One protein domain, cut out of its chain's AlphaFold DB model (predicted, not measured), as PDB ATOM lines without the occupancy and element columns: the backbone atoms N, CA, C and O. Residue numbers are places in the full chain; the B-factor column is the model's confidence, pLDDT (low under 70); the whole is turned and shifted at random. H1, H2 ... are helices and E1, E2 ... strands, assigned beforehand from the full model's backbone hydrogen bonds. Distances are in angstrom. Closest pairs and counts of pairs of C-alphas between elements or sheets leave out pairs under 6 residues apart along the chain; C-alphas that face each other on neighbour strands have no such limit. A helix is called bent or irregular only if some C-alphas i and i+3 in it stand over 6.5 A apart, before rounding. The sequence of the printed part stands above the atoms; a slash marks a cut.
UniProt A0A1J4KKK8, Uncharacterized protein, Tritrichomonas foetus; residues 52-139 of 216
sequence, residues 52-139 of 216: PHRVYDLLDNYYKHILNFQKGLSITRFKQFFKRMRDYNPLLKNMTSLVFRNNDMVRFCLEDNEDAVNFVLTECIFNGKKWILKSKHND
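Overview. This is residues 52 to 139 of the 216 residues of an uncharacterized protein of Tritrichomonas foetus (UniProt A0A1J4KKK8). A small hairpin of two short strands, E1 and E2, lies at one end of a helical body with H2 nearest its middle and H5 packed on H2 about at right angles. H3 and H4 lie toward the other end, H1 meets H4 with residues 54 to 56, and short H6 follows the hairpin. The printed part has 88 residues, ordered H1 H2 H3 H4 H5 E1 E2 H6, with the sheet antiparallel and the class mostly helix. It is compact, with a radius of gyration of the C-alphas of 12.3 A and spans of 36 by 30 by 20 A.

Along the chain. E1 is residues 124 to 126 and E2 residues 131 to 133. H2, residues 75 to 88, is 19.5 A long and begins at C-alpha 75 (30.952, 24.231, 88.017). H5, residues 114 to 123, is 13.8 A long; H4, residues 103 to 112, 14.3 A; H3, residues 90 to 99, 14.6 A; H1, residues 54 to 66, 17.1 A. H3 is irregular, with C-alphas 94 and 97 7.6 A apart. H6, residues 134 to 138, ends at C-alpha 138 (16.588, 5.458, 104.992).

Arrangement. E1 and E2 form an antiparallel hairpin, with N 125 and O 132 2.8 A apart, within hydrogen-bond range. H2 touches H5, about perpendicular at 88 degrees; their closest C-alphas, Met 85 and Ala 116, are 5.1 A apart. H2, H3 and H4 form an up-and-down bundle, each helix running against the one before. H1 touches H4 with residues 54 to 56 alone, closest at the C-alphas of Tyr 56 and Arg 107, 5.6 A. O i to N i+4 pairs are all within range in H1, H4, H5 and H6, 8 of 10 in H2 and 2 of 6 in H3, where 5 of 7 O i to N i+3 pairs are.

Size, cuts and confidence. The farthest C-alphas, Pro 52 and Asp 139, are 38.0 A apart. The printed part has no cut and no long link. Mean pLDDT of the printed part is 87.8; residues 137 to 139 are under 70.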
ATOM      1  N   PRO A  52      47.174  17.176  89.263       85.56
ATOM      2  CA  PRO A  52      46.738  15.802  89.061       85.56
ATOM      3  C   PRO A  52      45.254  15.786  88.676       85.56
ATOM      4  O   PRO A  52      44.467  16.576  89.188       85.56
ATOM      5  N   HIS A  53      44.865  14.896  87.767       88.00
ATOM      6  CA  HIS A  53      43.481  14.811  87.286       88.00
ATOM      7  C   HIS A  53      42.686  13.660  87.919       88.00
ATOM      8  O   HIS A  53      41.523  13.464  87.591       88.00
ATOM      9  N   ARG A  54      43.283  12.900  88.840       93.44
ATOM     10  CA  ARG A  54      42.744  11.616  89.309       93.44
ATOM     11  C   ARG A  54      41.375  11.747  89.981       93.44
ATOM     12  O   ARG A  54      40.448  11.028  89.615       93.44
ATOM     13  N   VAL A  55      41.245  12.626  90.971       92.81
ATOM     14  CA  VAL A  55      40.010  12.817  91.746       92.81
ATOM     15  C   VAL A  55      38.963  13.535  90.900       92.81
ATOM     16  O   VAL A  55      37.777  13.204  90.962       92.81
ATOM     17  N   TYR A  56      39.397  14.480  90.061       93.06
ATOM     18  CA  TYR A  56      38.507  15.129  89.100       93.06
ATOM     19  C   TYR A  56      37.901  14.115  88.123       93.06
ATOM     20  O   TYR A  56      36.682  14.080  87.976       93.06
ATOM     21  N   ASP A  57      38.725  13.275  87.497       92.81
ATOM     22  CA  ASP A  57      38.288  12.281  86.516       92.81
ATOM     23  C   ASP A  57      37.404  11.215  87.165       92.81
ATOM     24  O   ASP A  57      36.408  10.794  86.578       92.81
ATOM     25  N   LEU A  58      37.704  10.817  88.405       93.44
ATOM     26  CA  LEU A  58      36.849   9.925  89.187       93.44
ATOM     27  C   LEU A  58      35.446  10.516  89.362       93.44
ATOM     28  O   LEU A  58      34.449   9.841  89.094       93.44
ATOM     29  N   LEU A  59      35.357  11.783  89.772       92.94
ATOM     30  CA  LEU A  59      34.073  12.451  89.955       92.94
ATOM     31  C   LEU A  59      33.365  12.683  88.613       92.94
ATOM     32  O   LEU A  59      32.165  12.446  88.502       92.94
ATOM     33  N   ASP A  60      34.086  13.100  87.575       92.81
ATOM     34  CA  ASP A  60      33.550  13.297  86.226       92.81
ATOM     35  C   ASP A  60      32.943  12.002  85.660       92.81
ATOM     36  O   ASP A  60      31.807  12.000  85.176       92.81
ATOM     37  N   ASN A  61      33.651  10.882  85.821       91.12
ATOM     38  CA  ASN A  61      33.175   9.554  85.449       91.12
ATOM     39  C   ASN A  61      31.954   9.138  86.273       91.12
ATOM     40  O   ASN A  61      31.003   8.590  85.716       91.12
ATOM     41  N   TYR A  62      31.922   9.449  87.571       90.19
ATOM     42  CA  TYR A  62      30.742   9.213  88.406       90.19
ATOM     43  C   TYR A  62      29.510   9.956  87.857       90.19
ATOM     44  O   TYR A  62      28.435   9.371  87.702       90.19
ATOM     45  N   TYR A  63      29.659  11.232  87.495       88.94
ATOM     46  CA  TYR A  63      28.568  12.020  86.912       88.94
ATOM     47  C   TYR A  63      28.095  11.465  85.560       88.94
ATOM     48  O   TYR A  63      26.888  11.424  85.309       88.94
ATOM     49  N   LYS A  64      29.019  11.023  84.705       90.00
ATOM     50  CA  LYS A  64      28.693  10.477  83.380       90.00
ATOM     51  C   LYS A  64      28.035   9.102  83.451       90.00
ATOM     52  O   LYS A  64      27.030   8.883  82.786       90.00
ATOM     53  N   HIS A  65      28.580   8.189  84.253       87.12
ATOM     54  CA  HIS A  65      28.219   6.770  84.203       87.12
ATOM     55  C   HIS A  65      27.241   6.332  85.288       87.12
ATOM     56  O   HIS A  65      26.411   5.465  85.040       87.12
ATOM     57  N   ILE A  66      27.324   6.906  86.490       84.38
ATOM     58  CA  ILE A  66      26.464   6.500  87.610       84.38
ATOM     59  C   ILE A  66      25.222   7.385  87.664       84.38
ATOM     60  O   ILE A  66      24.111   6.895  87.852       84.38
ATOM     61  N   LEU A  67      25.390   8.691  87.445       84.75
ATOM     62  CA  LEU A  67      24.272   9.638  87.421       84.75
ATOM     63  C   LEU A  67      23.681   9.861  86.017       84.75
ATOM     64  O   LEU A  67      22.712  10.606  85.888       84.75
ATOM     65  N   ASN A  68      24.234   9.213  84.983       84.69
ATOM     66  CA  ASN A  68      23.764   9.264  83.591       84.69
ATOM     67  C   ASN A  68      23.625  10.683  83.011       84.69
ATOM     68  O   ASN A  68      22.733  10.963  82.206       84.69
ATOM     69  N   PHE A  69      24.504  11.611  83.396       84.81
ATOM     70  CA  PHE A  69      24.519  12.935  82.783       84.81
ATOM     71  C   PHE A  69      25.261  12.926  81.439       84.81
ATOM     72  O   PHE A  69      26.392  12.465  81.344       84.81
ATOM     73  N   GLN A  70      24.664  13.541  80.412       82.50
ATOM     74  CA  GLN A  70      25.282  13.663  79.078       82.50
ATOM     75  C   GLN A  70      26.576  14.491  79.071       82.50
ATOM     76  O   GLN A  70      27.498  14.222  78.309       82.50
ATOM     77  N   LYS A  71      26.631  15.528  79.910       83.06
ATOM     78  CA  LYS A  71      27.827  16.356  80.121       83.06
ATOM     79  C   LYS A  71      28.500  15.924  81.424       83.06
ATOM     80  O   LYS A  71      27.800  15.490  82.337       83.06
ATOM     81  N   GLY A  72      29.813  16.093  81.518       82.56
ATOM     82  CA  GLY A  72      30.597  15.795  82.717       82.56
ATOM     83  C   GLY A  72      30.361  16.746  83.899       82.56
ATOM     84  O   GLY A  72      29.317  17.402  84.023       82.56
ATOM     85  N   LEU A  73      31.347  16.836  84.781       88.38
ATOM     86  CA  LEU A  73      31.366  17.732  85.924       88.38
ATOM     87  C   LEU A  73      31.446  19.189  85.448       88.38
ATOM     88  O   LEU A  73      32.446  19.637  84.897       88.38
ATOM     89  N   SER A  74      30.374  19.947  85.670       89.75
ATOM     90  CA  SER A  74      30.349  21.400  85.467       89.75
ATOM     91  C   SER A  74      30.477  22.127  86.803       89.75
ATOM     92  O   SER A  74      30.120  21.568  87.841       89.75
ATOM     93  N   ILE A  75      30.886  23.402  86.795       89.12
ATOM     94  CA  ILE A  75      30.952  24.231  88.017       89.12
ATOM     95  C   ILE A  75      29.603  24.237  88.755       89.12
ATOM     96  O   ILE A  75      29.561  24.130  89.977       89.12
ATOM     97  N   THR A  76      28.482  24.307  88.033       89.12
ATOM     98  CA  THR A  76      27.135  24.283  88.629       89.12
ATOM     99  C   THR A  76      26.846  22.975  89.363       89.12
ATOM    100  O   THR A  76      26.303  22.994  90.468       89.12
ATOM    101  N   ARG A  77      27.235  21.832  88.789       89.75
ATOM    102  CA  ARG A  77      27.076  20.518  89.432       89.75
ATOM    103  C   ARG A  77      28.038  20.355  90.600       89.75
ATOM    104  O   ARG A  77      27.629  19.920  91.675       89.75
ATOM    105  N   PHE A  78      29.278  20.794  90.410       92.69
ATOM    106  CA  PHE A  78      30.287  20.817  91.451       92.69
ATOM    107  C   PHE A  78      29.841  21.656  92.654       92.69
ATOM    108  O   PHE A  78      30.001  21.199  93.773       92.69
ATOM    109  N   LYS A  79      29.185  22.812  92.478       91.88
ATOM    110  CA  LYS A  79      28.647  23.615  93.599       91.88
ATOM    111  C   LYS A  79      27.736  22.807  94.532       91.88
ATOM    112  O   LYS A  79      27.805  22.968  95.751       91.88
ATOM    113  N   GLN A  80      26.889  21.937  93.978       90.00
ATOM    114  CA  GLN A  80      25.998  21.090  94.778       90.00
ATOM    115  C   GLN A  80      26.769  20.004  95.536       90.00
ATOM    116  O   GLN A  80      26.454  19.731  96.694       90.00
ATOM    117  N   PHE A  81      27.770  19.407  94.890       93.12
ATOM    118  CA  PHE A  81      28.666  18.423  95.496       93.12
ATOM    119  C   PHE A  81      29.527  19.052  96.603       93.12
ATOM    120  O   PHE A  81      29.545  18.587  97.739       93.12
ATOM    121  N   PHE A  82      30.142  20.196  96.305       93.44
ATOM    122  CA  PHE A  82      30.987  20.975  97.203       93.44
ATOM    123  C   PHE A  82      30.259  21.405  98.472       93.44
ATOM    124  O   PHE A  82      30.852  21.427  99.545       93.44
ATOM    125  N   LYS A  83      28.953  21.697  98.393       91.94
ATOM    126  CA  LYS A  83      28.150  21.970  99.591       91.94
ATOM    127  C   LYS A  83      28.238  20.817 100.597       91.94
ATOM    128  O   LYS A  83      28.358  21.083 101.784       91.94
ATOM    129  N   ARG A  84      28.235  19.563 100.134       91.88
ATOM    130  CA  ARG A  84      28.374  18.387 101.007       91.88
ATOM    131  C   ARG A  84      29.792  18.145 101.470       91.88
ATOM    132  O   ARG A  84      29.975  17.834 102.640       91.88
ATOM    133  N   MET A  85      30.778  18.374 100.605       93.75
ATOM    134  CA  MET A  85      32.175  18.366 101.043       93.75
ATOM    135  C   MET A  85      32.386  19.360 102.190       93.75
ATOM    136  O   MET A  85      33.050  19.037 103.163       93.75
ATOM    137  N   ARG A  86      31.777  20.549 102.106       92.81
ATOM    138  CA  ARG A  86      31.860  21.593 103.134       92.81
ATOM    139  C   ARG A  86      31.101  21.248 104.414       92.81
ATOM    140  O   ARG A  86      31.559  21.619 105.487       92.81
ATOM    141  N   ASP A  87      29.959  20.567 104.313       89.88
ATOM    142  CA  ASP A  87      29.238  20.067 105.494       89.88
ATOM    143  C   ASP A  87      30.115  19.076 106.291       89.88
ATOM    144  O   ASP A  87      30.029  19.034 107.514       89.88
ATOM    145  N   TYR A  88      30.970  18.306 105.603       90.38
ATOM    146  CA  TYR A  88      31.938  17.384 106.209       90.38
ATOM    147  C   TYR A  88      33.230  18.080 106.677       90.38
ATOM    148  O   TYR A  88      33.696  17.835 107.785       90.38
ATOM    149  N   ASN A  89      33.791  18.973 105.858       90.00
ATOM    150  CA  ASN A  89      34.998  19.745 106.154       90.00
ATOM    151  C   ASN A  89      34.704  21.261 106.092       90.00
ATOM    152  O   ASN A  89      34.809  21.873 105.020       90.00
ATOM    153  N   PRO A  90      34.377  21.902 107.232       87.88
ATOM    154  CA  PRO A  90      34.037  23.325 107.281       87.88
ATOM    155  C   PRO A  90      35.149  24.275 106.812       87.88
ATOM    156  O   PRO A  90      34.841  25.389 106.377       87.88
ATOM    157  N   LEU A  91      36.422  23.852 106.830       85.00
ATOM    158  CA  LEU A  91      37.562  24.669 106.380       85.00
ATOM    159  C   LEU A  91      37.448  25.059 104.898       85.00
ATOM    160  O   LEU A  91      37.939  26.112 104.482       85.00
ATOM    161  N   LEU A  92      36.706  24.271 104.116       86.44
ATOM    162  CA  LEU A  92      36.388  24.560 102.721       86.44
ATOM    163  C   LEU A  92      35.608  25.871 102.529       86.44
ATOM    164  O   LEU A  92      35.634  26.433 101.429       86.44
ATOM    165  N   LYS A  93      34.954  26.415 103.574       84.94
ATOM    166  CA  LYS A  93      34.255  27.715 103.502       84.94
ATOM    167  C   LYS A  93      35.192  28.813 102.987       84.94
ATOM    168  O   LYS A  93      34.774  29.597 102.132       84.94
ATOM    169  N   ASN A  94      36.463  28.783 103.388       80.06
ATOM    170  CA  ASN A  94      37.472  29.788 103.041       80.06
ATOM    171  C   ASN A  94      37.871  29.774 101.555       80.06
ATOM    172  O   ASN A  94      38.378  30.767 101.043       80.06
ATOM    173  N   MET A  95      37.627  28.668 100.845       79.62
ATOM    174  CA  MET A  95      38.019  28.494  99.440       79.62
ATOM    175  C   MET A  95      36.866  28.735  98.456       79.62
ATOM    176  O   MET A  95      37.097  28.882  97.257       79.62
ATOM    177  N   THR A  96      35.627  28.827  98.951       83.06
ATOM    178  CA  THR A  96      34.388  28.898  98.154       83.06
ATOM    179  C   THR A  96      34.447  29.926  97.013       83.06
ATOM    180  O   THR A  96      34.065  29.628  95.882       83.06
ATOM    181  N   SER A  97      34.929  31.141  97.292       79.31
ATOM    182  CA  SER A  97      34.950  32.243  96.321       79.31
ATOM    183  C   SER A  97      35.956  32.033  95.189       79.31
ATOM    184  O   SER A  97      35.700  32.465  94.069       79.31
ATOM    185  N   LEU A  98      37.075  31.357  95.459       82.31
ATOM    186  CA  LEU A  98      38.129  31.093  94.480       82.31
ATOM    187  C   LEU A  98      37.812  29.852  93.643       82.31
ATOM    188  O   LEU A  98      37.977  29.868  92.424       82.31
ATOM    189  N   VAL A  99      37.301  28.797  94.282       86.69
ATOM    190  CA  VAL A  99      37.051  27.506  93.630       86.69
ATOM    191  C   VAL A  99      36.023  27.622  92.506       86.69
ATOM    192  O   VAL A  99      36.198  27.038  91.443       86.69
ATOM    193  N   PHE A 100      34.980  28.434  92.674       88.62
ATOM    194  CA  PHE A 100      33.926  28.564  91.662       88.62
ATOM    195  C   PHE A 100      34.268  29.480  90.480       88.62
ATOM    196  O   PHE A 100      33.423  29.665  89.604       88.62
ATOM    197  N   ARG A 101      35.467  30.073  90.447       83.94
ATOM    198  CA  ARG A 101      35.884  31.000  89.383       83.94
ATOM    199  C   ARG A 101      36.527  30.302  88.189       83.94
ATOM    200  O   ARG A 101      36.466  30.846  87.092       83.94
ATOM    201  N   ASN A 102      37.160  29.147  88.395       85.25
ATOM    202  CA  ASN A 102      37.889  28.424  87.354       85.25
ATOM    203  C   ASN A 102      37.806  26.903  87.595       85.25
ATOM    204  O   ASN A 102      37.920  26.450  88.733       85.25
ATOM    205  N   ASN A 103      37.657  26.122  86.522       87.56
ATOM    206  CA  ASN A 103      37.739  24.659  86.547       87.56
ATOM    207  C   ASN A 103      39.064  24.142  87.124       87.56
ATOM    208  O   ASN A 103      39.068  23.123  87.806       87.56
ATOM    209  N   ASP A 104      40.174  24.849  86.922       87.69
ATOM    210  CA  ASP A 104      41.460  24.457  87.505       87.69
ATOM    211  C   ASP A 104      41.438  24.538  89.033       87.69
ATOM    212  O   ASP A 104      41.936  23.645  89.714       87.69
ATOM    213  N   MET A 105      40.761  25.545  89.592       89.25
ATOM    214  CA  MET A 105      40.569  25.639  91.039       89.25
ATOM    215  C   MET A 105      39.630  24.550  91.563       89.25
ATOM    216  O   MET A 105      39.837  24.060  92.669       89.25
ATOM    217  N   VAL A 106      38.627  24.143  90.776       91.56
ATOM    218  CA  VAL A 106      37.790  22.973  91.093       91.56
ATOM    219  C   VAL A 106      38.646  21.713  91.174       91.56
ATOM    220  O   VAL A 106      38.558  20.992  92.163       91.56
ATOM    221  N   ARG A 107      39.511  21.474  90.184       91.69
ATOM    222  CA  ARG A 107      40.417  20.317  90.168       91.69
ATOM    223  C   ARG A 107      41.346  20.326  91.378       91.69
ATOM    224  O   ARG A 107      41.354  19.370  92.140       91.69
ATOM    225  N   PHE A 108      42.033  21.438  91.622       90.12
ATOM    226  CA  PHE A 108      42.898  21.594  92.790       90.12
ATOM    227  C   PHE A 108      42.172  21.362  94.116       90.12
ATOM    228  O   PHE A 108      42.725  20.730  95.014       90.12
ATOM    229  N   CYS A 109      40.942  21.867  94.232       91.00
ATOM    230  CA  CYS A 109      40.115  21.684  95.414       91.00
ATOM    231  C   CYS A 109      39.733  20.218  95.629       91.00
ATOM    232  O   CYS A 109      39.706  19.770  96.772       91.00
ATOM    233  N   LEU A 110      39.409  19.494  94.557       93.06
ATOM    234  CA  LEU A 110      39.077  18.073  94.623       93.06
ATOM    235  C   LEU A 110      40.293  17.244  95.035       93.06
ATOM    236  O   LEU A 110      40.174  16.429  95.941       93.06
ATOM    237  N   GLU A 111      41.454  17.499  94.430       91.19
ATOM    238  CA  GLU A 111      42.696  16.785  94.753       91.19
ATOM    239  C   GLU A 111      43.149  17.028  96.202       91.19
ATOM    240  O   GLU A 111      43.534  16.089  96.886       91.19
ATOM    241  N   ASP A 112      43.045  18.260  96.713       88.25
ATOM    242  CA  ASP A 112      43.417  18.557  98.110       88.25
ATOM    243  C   ASP A 112      42.475  17.959  99.147       88.25
ATOM    244  O   ASP A 112      42.827  17.850 100.318       88.25
ATOM    245  N   ASN A 113      41.240  17.674  98.750       91.31
ATOM    246  CA  ASN A 113      40.183  17.278  99.669       91.31
ATOM    247  C   ASN A 113      39.615  15.923  99.267       91.31
ATOM    248  O   ASN A 113      38.404  15.713  99.359       91.31
ATOM    249  N   GLU A 114      40.488  15.014  98.832       93.12
ATOM    250  CA  GLU A 114      40.120  13.666  98.408       93.12
ATOM    251  C   GLU A 114      39.282  12.947  99.472       93.12
ATOM    252  O   GLU A 114      38.259  12.358  99.136       93.12
ATOM    253  N   ASP A 115      39.632  13.069 100.754       92.62
ATOM    254  CA  ASP A 115      38.867  12.461 101.850       92.62
ATOM    255  C   ASP A 115      37.418  12.961 101.892       92.62
ATOM    256  O   ASP A 115      36.481  12.177 102.045       92.62
ATOM    257  N   ALA A 116      37.209  14.264 101.681       93.69
ATOM    258  CA  ALA A 116      35.872  14.845 101.622       93.69
ATOM    259  C   ALA A 116      35.121  14.412 100.353       93.69
ATOM    260  O   ALA A 116      33.907  14.212 100.401       93.69
ATOM    261  N   VAL A 117      35.815  14.252  99.221       94.62
ATOM    262  CA  VAL A 117      35.224  13.714  97.984       94.62
ATOM    263  C   VAL A 117      34.766  12.275  98.205       94.62
ATOM    264  O   VAL A 117      33.606  11.958  97.943       94.62
ATOM    265  N   ASN A 118      35.652  11.431  98.731       93.62
ATOM    266  CA  ASN A 118      35.381  10.028  99.014       93.62
ATOM    267  C   ASN A 118      34.219   9.887  99.994       93.62
ATOM    268  O   ASN A 118      33.281   9.158  99.693       93.62
ATOM    269  N   PHE A 119      34.207  10.662 101.083       93.75
ATOM    270  CA  PHE A 119      33.086  10.689 102.021       93.75
ATOM    271  C   PHE A 119      31.751  10.987 101.326       93.75
ATOM    272  O   PHE A 119      30.761  10.295 101.556       93.75
ATOM    273  N   VAL A 120      31.689  11.997 100.453       93.88
ATOM    274  CA  VAL A 120      30.434  12.317  99.755       93.88
ATOM    275  C   VAL A 120      30.036  11.192  98.798       93.88
ATOM    276  O   VAL A 120      28.857  10.859  98.717       93.88
ATOM    277  N   LEU A 121      30.984  10.573  98.095       92.88
ATOM    278  CA  LEU A 121      30.687   9.478  97.169       92.88
ATOM    279  C   LEU A 121      30.278   8.177  97.878       92.88
ATOM    280  O   LEU A 121      29.467   7.426  97.336       92.88
ATOM    281  N   THR A 122      30.792   7.910  99.080       91.94
ATOM    282  CA  THR A 122      30.455   6.701  99.846       91.94
ATOM    283  C   THR A 122      29.228   6.891 100.727       91.94
ATOM    284  O   THR A 122      28.382   6.000 100.769       91.94
ATOM    285  N   GLU A 123      29.074   8.040 101.383       92.31
ATOM    286  CA  GLU A 123      28.039   8.267 102.402       92.31
ATOM    287  C   GLU A 123      26.832   9.062 101.901       92.31
ATOM    288  O   GLU A 123      25.807   9.122 102.588       92.31
ATOM    289  N   CYS A 124      26.902   9.663 100.708       91.38
ATOM    290  CA  CYS A 124      25.781  10.402 100.132       91.38
ATOM    291  C   CYS A 124      25.219   9.751  98.861       91.38
ATOM    292  O   CYS A 124      25.901   9.062  98.111       91.38
ATOM    293  N   ILE A 125      23.937  10.007  98.606       90.50
ATOM    294  CA  ILE A 125      23.221   9.652  97.379       90.50
ATOM    295  C   ILE A 125      22.729  10.941  96.725       90.50
ATOM    296  O   ILE A 125      22.294  11.877  97.401       90.50
ATOM    297  N   PHE A 126      22.783  10.999  95.400       89.12
ATOM    298  CA  PHE A 126      22.189  12.087  94.636       89.12
ATOM    299  C   PHE A 126      20.734  11.759  94.285       89.12
ATOM    300  O   PHE A 126      20.467  10.796  93.575       89.12
ATOM    301  N   ASN A 127      19.782  12.572  94.750       84.62
ATOM    302  CA  ASN A 127      18.346  12.330  94.541       84.62
ATOM    303  C   ASN A 127      17.767  13.005  93.276       84.62
ATOM    304  O   ASN A 127      16.567  13.261  93.199       84.62
ATOM    305  N   GLY A 128      18.621  13.405  92.331       81.88
ATOM    306  CA  GLY A 128      18.236  14.182  91.147       81.88
ATOM    307  C   GLY A 128      18.278  15.703  91.342       81.88
ATOM    308  O   GLY A 128      18.449  16.433  90.369       81.88
ATOM    309  N   LYS A 129      18.174  16.201  92.583       84.38
ATOM    310  CA  LYS A 129      18.232  17.645  92.894       84.38
ATOM    311  C   LYS A 129      19.388  18.024  93.812       84.38
ATOM    312  O   LYS A 129      19.962  19.098  93.668       84.38
ATOM    313  N   LYS A 130      19.690  17.179  94.794       88.44
ATOM    314  CA  LYS A 130      20.713  17.421  95.811       88.44
ATOM    315  C   LYS A 130      21.349  16.112  96.260       88.44
ATOM    316  O   LYS A 130      20.725  15.054  96.247       88.44
ATOM    317  N   TRP A 131      22.582  16.220  96.728       90.50
ATOM    318  CA  TRP A 131      23.240  15.164  97.487       90.50
ATOM    319  C   TRP A 131      22.634  15.092  98.890       90.50
ATOM    320  O   TRP A 131      22.390  16.138  99.498       90.50
ATOM    321  N   ILE A 132      22.363  13.899  99.407       89.81
ATOM    322  CA  ILE A 132      21.806  13.644 100.744       89.81
ATOM    323  C   ILE A 132      22.544  12.481 101.403       89.81
ATOM    324  O   ILE A 132      22.948  11.558 100.711       89.81
ATOM    325  N   LEU A 133      22.704  12.519 102.726       90.12
ATOM    326  CA  LEU A 133      23.288  11.407 103.482       90.12
ATOM    327  C   LEU A 133      22.398  10.164 103.384       90.12
ATOM    328  O   LEU A 133      21.176  10.275 103.496       90.12
ATOM    329  N   LYS A 134      23.022   8.994 103.230       88.81
ATOM    330  CA  LYS A 134      22.345   7.692 103.168       88.81
ATOM    331  C   LYS A 134      21.481   7.418 104.398       88.81
ATOM    332  O   LYS A 134      20.341   6.993 104.245       88.81
ATOM    333  N   SER A 135      21.975   7.741 105.594       83.19
ATOM    334  CA  SER A 135      21.216   7.593 106.846       83.19
ATOM    335  C   SER A 135      19.881   8.342 106.800       83.19
ATOM    336  O   SER A 135      18.827   7.746 106.981       83.19
ATOM    337  N   LYS A 136      19.910   9.615 106.393       72.56
ATOM    338  CA  LYS A 136      18.703  10.452 106.271       72.56
ATOM    339  C   LYS A 136      17.744   9.997 105.166       72.56
ATOM    340  O   LYS A 136      16.565  10.337 105.205       72.56
ATOM    341  N   HIS A 137      18.243   9.288 104.153       65.00
ATOM    342  CA  HIS A 137      17.403   8.711 103.105       65.00
ATOM    343  C   HIS A 137      16.609   7.504 103.625       65.00
ATOM    344  O   HIS A 137      15.429   7.376 103.311       65.00
ATOM    345  N   ASN A 138      17.229   6.657 104.450       59.88
ATOM    346  CA  ASN A 138      16.588   5.458 104.992       59.88
ATOM    347  C   ASN A 138      15.540   5.785 106.064       59.88
ATOM    348  O   ASN A 138      14.479   5.164 106.072       59.88
ATOM    349  N   ASP A 139      15.764   6.828 106.867       54.34
ATOM    350  CA  ASP A 139      14.774   7.313 107.846       54.34
ATOM    351  C   ASP A 139      13.476   7.806 107.175       54.34
ATOM    352  O   ASP A 139      12.410   7.805 107.783       54.34
TER     353      ASP A 139